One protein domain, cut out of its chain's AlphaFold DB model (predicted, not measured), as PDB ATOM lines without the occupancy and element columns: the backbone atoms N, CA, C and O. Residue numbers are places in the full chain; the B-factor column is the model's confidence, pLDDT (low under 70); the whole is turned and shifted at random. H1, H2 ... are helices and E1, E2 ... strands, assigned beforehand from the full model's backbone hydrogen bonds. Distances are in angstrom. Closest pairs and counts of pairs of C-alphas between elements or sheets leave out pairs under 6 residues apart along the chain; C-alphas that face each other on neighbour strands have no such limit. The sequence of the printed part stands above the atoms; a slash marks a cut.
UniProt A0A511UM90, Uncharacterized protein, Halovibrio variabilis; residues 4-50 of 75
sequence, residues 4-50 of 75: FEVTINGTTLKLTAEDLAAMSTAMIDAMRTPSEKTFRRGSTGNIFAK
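What this domain is: This is residues 4 to 50 of the 75 residues of an uncharacterized protein of Halovibrio variabilis (UniProt A0A511UM90). One helix, H1, packs over a two-stranded hairpin, E3 and E4, and a second hairpin, E1 and E2, stands at the beginning of that helix, making an L with it. The tip of this first hairpin, residues 7 to 12, sticks out free. The printed part has 47 residues, with one named helix and four named strands in the order E1, E2, H1, E3, E4; its class is mixed, helices and strands, and its two sheets are E1 - E2 and E3 - E4, both antiparallel. It is only just compact, close to loose, with a radius of gyration of the C-alphas of 11.1 A, and the C-alphas span 29 by 23 by 13 A.

How they stand to each other: Start at residues 4 to 8, strand E1, and go on to residues 11 to 16, strand E2. They form a hairpin, antiparallel at 154 degrees; look for N 6 and O 13, 2.9 A apart and within hydrogen-bond range, and for N 4 and O 15, 2.7 A. Next comes H1, residues 17 to 32, joined to E2 by a tight link with no residue between them. In H1, each O i to N i+4 pair is within hydrogen-bond range. The closest C-alphas of E1 and H1 are those of Phe 4 and Ala 17, 7.5 A apart. Go on to E3, residues 38 to 41, where the C-alphas of Ala 30 and Thr 38, 5.6 A apart, are the closest of H1 and E3. Then find E4, residues 46 to 49; the C-alphas of Ala 26 and Ala 49, 5.4 A apart, are the closest of H1 and E4. E3 and E4 form a hairpin, antiparallel at 155 degrees, with N 38 and O 49 at 2.8 A and N 47 and O 40 at 2.8 A within hydrogen-bond range. E1 and E2 are both apart from E3 and E4.

Where its parts are: Find C-alpha 4 at (274.031, 171.418, 172.923), where E1 begins and runs 13.1 A to C-alpha 8. E2 runs 16.5 A from C-alpha 11 to C-alpha 16. H1 begins at C-alpha 17, at (275.507, 164.082, 172.428), and runs 23.1 A to C-alpha 32. E3 measures 10.5 A from C-alpha 38 to C-alpha 41, and E4 measures 10.2 A, ending at C-alpha 49, at (292.498, 166.011, 175.274).

The domain as a whole: The two C-alphas farthest apart are those of Gly 10 and Thr 33, at 30.1 A. The printed part has no cut, and its four links are tight. In the B-factor column, the mean pLDDT of the printed part is 85.2; look at residues 34 to 35 for the two under 70.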
ATOM      1  N   PHE A   4     273.762 170.665 171.711       86.75
ATOM      2  CA  PHE A   4     274.031 171.418 172.923       86.75
ATOM      3  C   PHE A   4     274.911 172.615 172.576       86.75
ATOM      4  O   PHE A   4     275.835 172.491 171.770       86.75
ATOM      5  N   GLU A   5     274.647 173.759 173.198       91.31
ATOM      6  CA  GLU A   5     275.560 174.901 173.194       91.31
ATOM      7  C   GLU A   5     276.292 174.969 174.530       91.31
ATOM      8  O   GLU A   5     275.675 174.952 175.595       91.31
ATOM      9  N   VAL A   6     277.618 175.044 174.465       85.00
ATOM     10  CA  VAL A   6     278.490 175.226 175.623       85.00
ATOM     11  C   VAL A   6     279.280 176.505 175.420       85.00
ATOM     12  O   VAL A   6     280.051 176.604 174.467       85.00
ATOM     13  N   THR A   7     279.119 177.466 176.325       89.44
ATOM     14  CA  THR A   7     279.845 178.739 176.278       89.44
ATOM     15  C   THR A   7     280.831 178.832 177.432       89.44
ATOM     16  O   THR A   7     280.440 178.746 178.593       89.44
ATOM     17  N   ILE A   8     282.114 179.039 177.126       86.75
ATOM     18  CA  ILE A   8     283.188 179.229 178.113       86.75
ATOM     19  C   ILE A   8     283.995 180.462 177.707       86.75
ATOM     20  O   ILE A   8     284.502 180.523 176.590       86.75
ATOM     21  N   ASN A   9     284.122 181.449 178.601       89.88
ATOM     22  CA  ASN A   9     284.863 182.699 178.357       89.88
ATOM     23  C   ASN A   9     284.501 183.382 177.021       89.88
ATOM     24  O   ASN A   9     285.375 183.835 176.287       89.88
ATOM     25  N   GLY A  10     283.212 183.397 176.669       87.25
ATOM     26  CA  GLY A  10     282.718 183.984 175.415       87.25
ATOM     27  C   GLY A  10     282.917 183.119 174.164       87.25
ATOM     28  O   GLY A  10     282.452 183.493 173.095       87.25
ATOM     29  N   THR A  11     283.555 181.952 174.280       87.12
ATOM     30  CA  THR A  11     283.636 180.975 173.188       87.12
ATOM     31  C   THR A  11     282.459 180.018 173.278       87.12
ATOM     32  O   THR A  11     282.370 179.254 174.239       87.12
ATOM     33  N   THR A  12     281.586 180.038 172.274       89.88
ATOM     34  CA  THR A  12     280.454 179.111 172.163       89.88
ATOM     35  C   THR A  12     280.808 177.947 171.245       89.88
ATOM     36  O   THR A  12     281.216 178.143 170.101       89.88
ATOM     37  N   LEU A  13     280.614 176.726 171.734       87.19
ATOM     38  CA  LEU A  13     280.754 175.484 170.985       87.19
ATOM     39  C   LEU A  13     279.387 174.824 170.841       87.19
ATOM     40  O   LEU A  13     278.666 174.655 171.822       87.19
ATOM     41  N   LYS A  14     279.056 174.414 169.617       90.31
ATOM     42  CA  LYS A  14     277.881 173.591 169.324       90.31
ATOM     43  C   LYS A  14     278.309 172.136 169.212       90.31
ATOM     44  O   LYS A  14     279.104 171.801 168.340       90.31
ATOM     45  N   LEU A  15     277.782 171.288 170.086       88.94
ATOM     46  CA  LEU A  15     278.195 169.895 170.239       88.94
ATOM     47  C   LEU A  15     276.984 168.975 170.172       88.94
ATOM     48  O   LEU A  15     275.901 169.328 170.632       88.94
ATOM     49  N   THR A  16     277.144 167.778 169.631       91.38
ATOM     50  CA  THR A  16     276.121 166.733 169.747       91.38
ATOM     51  C   THR A  16     276.304 165.938 171.045       91.38
ATOM     52  O   THR A  16     277.307 166.070 171.751       91.38
ATOM     53  N   ALA A  17     275.343 165.063 171.353       88.81
ATOM     54  CA  ALA A  17     275.507 164.082 172.428       88.81
ATOM     55  C   ALA A  17     276.734 163.169 172.210       88.81
ATOM     56  O   ALA A  17     277.412 162.805 173.170       88.81
ATOM     57  N   GLU A  18     277.043 162.831 170.953       88.12
ATOM     58  CA  GLU A  18     278.195 161.993 170.598       88.12
ATOM     59  C   GLU A  18     279.518 162.717 170.861       88.12
ATOM     60  O   GLU A  18     280.446 162.125 171.415       88.12
ATOM     61  N   ASP A  19     279.595 164.013 170.547       87.88
ATOM     62  CA  ASP A  19     280.788 164.815 170.828       87.88
ATOM     63  C   ASP A  19     281.052 164.933 172.335       87.88
ATOM     64  O   ASP A  19     282.200 164.850 172.769       87.88
ATOM     65  N   LEU A  20     280.004 165.082 173.151       88.12
ATOM     66  CA  LEU A  20     280.124 165.132 174.614       88.12
ATOM     67  C   LEU A  20     280.647 163.808 175.195       88.12
ATOM     68  O   LEU A  20     281.509 163.810 176.083       88.12
ATOM     69  N   ALA A  21     280.177 162.672 174.671       89.56
ATOM     70  CA  ALA A  21     280.666 161.352 175.066       89.56
ATOM     71  C   ALA A  21     282.133 161.140 174.648       89.56
ATOM     72  O   ALA A  21     282.961 160.685 175.449       89.56
ATOM     73  N   ALA A  22     282.480 161.523 173.416       88.50
ATOM     74  CA  ALA A  22     283.847 161.462 172.906       88.50
ATOM     75  C   ALA A  22     284.797 162.376 173.700       88.50
ATOM     76  O   ALA A  22     285.913 161.963 174.018       88.50
ATOM     77  N   MET A  23     284.343 163.570 174.092       89.19
ATOM     78  CA  MET A  23     285.094 164.503 174.935       89.19
ATOM     79  C   MET A  23     285.365 163.934 176.327       89.19
ATOM     80  O   MET A  23     286.516 163.918 176.761       89.19
ATOM     81  N   SER A  24     284.335 163.404 176.990       89.44
ATOM     82  CA  SER A  24     284.474 162.780 178.314       89.44
ATOM     83  C   SER A  24     285.469 161.617 178.278       89.44
ATOM     84  O   SER A  24     286.344 161.506 179.134       89.44
ATOM     85  N   THR A  25     285.394 160.788 177.234       89.19
ATOM     86  CA  THR A  25     286.318 159.663 177.040       89.19
ATOM     87  C   THR A  25     287.745 160.144 176.792       89.19
ATOM     88  O   THR A  25     288.670 159.654 177.434       89.19
ATOM     89  N   ALA A  26     287.934 161.138 175.917       87.31
ATOM     90  CA  ALA A  26     289.253 161.705 175.642       87.31
ATOM     91  C   ALA A  26     289.906 162.250 176.923       87.31
ATOM     92  O   ALA A  26     291.091 162.009 177.156       87.31
ATOM     93  N   MET A  27     289.136 162.932 177.779       87.88
ATOM     94  CA  MET A  27     289.616 163.433 179.072       87.88
ATOM     95  C   MET A  27     290.038 162.297 180.010       87.88
ATOM     96  O   MET A  27     291.124 162.366 180.582       87.88
ATOM     97  N   ILE A  28     289.232 161.235 180.129       88.75
ATOM     98  CA  ILE A  28     289.577 160.055 180.943       88.75
ATOM     99  C   ILE A  28     290.858 159.395 180.427       88.75
ATOM    100  O   ILE A  28     291.737 159.061 181.221       88.75
ATOM    101  N   ASP A  29     290.994 159.229 179.111       85.88
ATOM    102  CA  ASP A  29     292.206 158.661 178.518       85.88
ATOM    103  C   ASP A  29     293.426 159.534 178.835       85.88
ATOM    104  O   ASP A  29     294.459 159.023 179.259       85.88
ATOM    105  N   ALA A  30     293.291 160.858 178.707       86.25
ATOM    106  CA  ALA A  30     294.370 161.800 178.997       86.25
ATOM    107  C   ALA A  30     294.780 161.792 180.479       86.25
ATOM    108  O   ALA A  30     295.934 162.071 180.801       86.25
ATOM    109  N   MET A  31     293.855 161.463 181.388       85.38
ATOM    110  CA  MET A  31     294.163 161.257 182.806       85.38
ATOM    111  C   MET A  31     294.917 159.949 183.063       85.38
ATOM    112  O   MET A  31     295.723 159.893 183.990       85.38
ATOM    113  N   ARG A  32     294.668 158.899 182.269       85.50
ATOM    114  CA  ARG A  32     295.369 157.606 182.384       85.50
ATOM    115  C   ARG A  32     296.798 157.673 181.855       85.50
ATOM    116  O   ARG A  32     297.668 157.011 182.414       85.50
ATOM    117  N   THR A  33     297.045 158.472 180.818       80.25
ATOM    118  CA  THR A  33     298.382 158.702 180.248       80.25
ATOM    119  C   THR A  33     298.776 160.183 180.345       80.25
ATOM    120  O   THR A  33     298.804 160.909 179.346       80.25
ATOM    121  N   PRO A  34     299.090 160.669 181.564       66.50
ATOM    122  CA  PRO A  34     299.353 162.080 181.826       66.50
ATOM    123  C   PRO A  34     300.682 162.521 181.200       66.50
ATOM    124  O   PRO A  34     301.737 162.429 181.819       66.50
ATOM    125  N   SER A  35     300.644 162.930 179.932       67.94
ATOM    126  CA  SER A  35     301.711 163.576 179.131       67.94
ATOM    127  C   SER A  35     301.393 163.498 177.631       67.94
ATOM    128  O   SER A  35     301.862 164.341 176.855       67.94
ATOM    129  N   GLU A  36     300.543 162.551 177.232       72.50
ATOM    130  CA  GLU A  36     300.164 162.306 175.844       72.50
ATOM    131  C   GLU A  36     298.889 163.056 175.443       72.50
ATOM    132  O   GLU A  36     298.011 163.349 176.256       72.50
ATOM    133  N   LYS A  37     298.805 163.404 174.152       80.50
ATOM    134  CA  LYS A  37     297.556 163.884 173.557       80.50
ATOM    135  C   LYS A  37     296.725 162.670 173.176       80.50
ATOM    136  O   LYS A  37     297.155 161.874 172.345       80.50
ATOM    137  N   THR A  38     295.527 162.576 173.726       81.88
ATOM    138  CA  THR A  38     294.559 161.549 173.358       81.88
ATOM    139  C   THR A  38     293.604 162.105 172.313       81.88
ATOM    140  O   THR A  38     293.314 163.305 172.272       81.88
ATOM    141  N   PHE A  39     293.162 161.230 171.417       87.06
ATOM    142  CA  PHE A  39     292.341 161.573 170.265       87.06
ATOM    143  C   PHE A  39     291.067 160.744 170.270       87.06
ATOM    144  O   PHE A  39     291.115 159.520 170.412       87.06
ATOM    145  N   ARG A  40     289.933 161.404 170.037       84.06
ATOM    146  CA  ARG A  40     288.646 160.761 169.789       84.06
ATOM    147  C   ARG A  40     287.946 161.441 168.618       84.06
ATOM    148  O   ARG A  40     288.021 162.655 168.447       84.06
ATOM    149  N   ARG A  41     287.252 160.650 167.805       81.44
ATOM    150  CA  ARG A  41     286.435 161.153 166.698       81.44
ATOM    151  C   ARG A  41     285.026 161.432 167.217       81.44
ATOM    152  O   ARG A  41     284.378 160.512 167.704       81.44
ATOM    153  N   GLY A  42     284.595 162.683 167.133       79.94
ATOM    154  CA  GLY A  42     283.210 163.098 167.339       79.94
ATOM    155  C   GLY A  42     282.453 163.198 166.012       79.94
ATOM    156  O   GLY A  42     283.026 163.016 164.931       79.94
ATOM    157  N   SER A  43     281.163 163.514 166.092       78.75
ATOM    158  CA  SER A  43     280.310 163.764 164.926       78.75
ATOM    159  C   SER A  43     280.647 165.090 164.247       78.75
ATOM    160  O   SER A  43     280.529 165.216 163.032       78.75
ATOM    161  N   THR A  44     281.074 166.079 165.036       77.06
ATOM    162  CA  THR A  44     281.312 167.454 164.560       77.06
ATOM    163  C   THR A  44     282.792 167.705 164.262       77.06
ATOM    164  O   THR A  44     283.166 168.749 163.733       77.06
ATOM    165  N   GLY A  45     283.654 166.729 164.561       81.19
ATOM    166  CA  GLY A  45     285.075 166.786 164.258       81.19
ATOM    167  C   GLY A  45     285.926 165.934 165.188       81.19
ATOM    168  O   GLY A  45     285.455 165.036 165.881       81.19
ATOM    169  N   ASN A  46     287.220 166.227 165.188       85.44
ATOM    170  CA  ASN A  46     288.202 165.541 166.014       85.44
ATOM    171  C   ASN A  46     288.327 166.222 167.380       85.44
ATOM    172  O   ASN A  46     288.550 167.430 167.450       85.44
ATOM    173  N   ILE A  47     288.240 165.441 168.453       85.12
ATOM    174  CA  ILE A  47     288.349 165.908 169.834       85.12
ATOM    175  C   ILE A  47     289.677 165.428 170.409       85.12
ATOM    176  O   ILE A  47     289.994 164.238 170.383       85.12
ATOM    177  N   PHE A  48     290.453 166.372 170.935       85.62
ATOM    178  CA  PHE A  48     291.748 166.107 171.546       85.62
ATOM    179  C   PHE A  48     291.723 166.516 173.011       85.62
ATOM    180  O   PHE A  48     291.252 167.604 173.340       85.62
ATOM    181  N   ALA A  49     292.289 165.680 173.873       85.88
ATOM    182  CA  ALA A  49     292.498 166.011 175.274       85.88
ATOM    183  C   ALA A  49     293.953 165.751 175.663       85.88
ATOM    184  O   ALA A  49     294.621 164.861 175.143       85.88
ATOM    185  N   LYS A  50     294.466 166.574 176.573       86.81
ATOM    186  CA  LYS A  50     295.772 166.392 177.200       86.81
ATOM    187  C   LYS A  50     295.658 166.898 178.622       86.81
ATOM    188  O   LYS A  50     295.225 168.032 178.824       86.81
TER     189      LYS A  50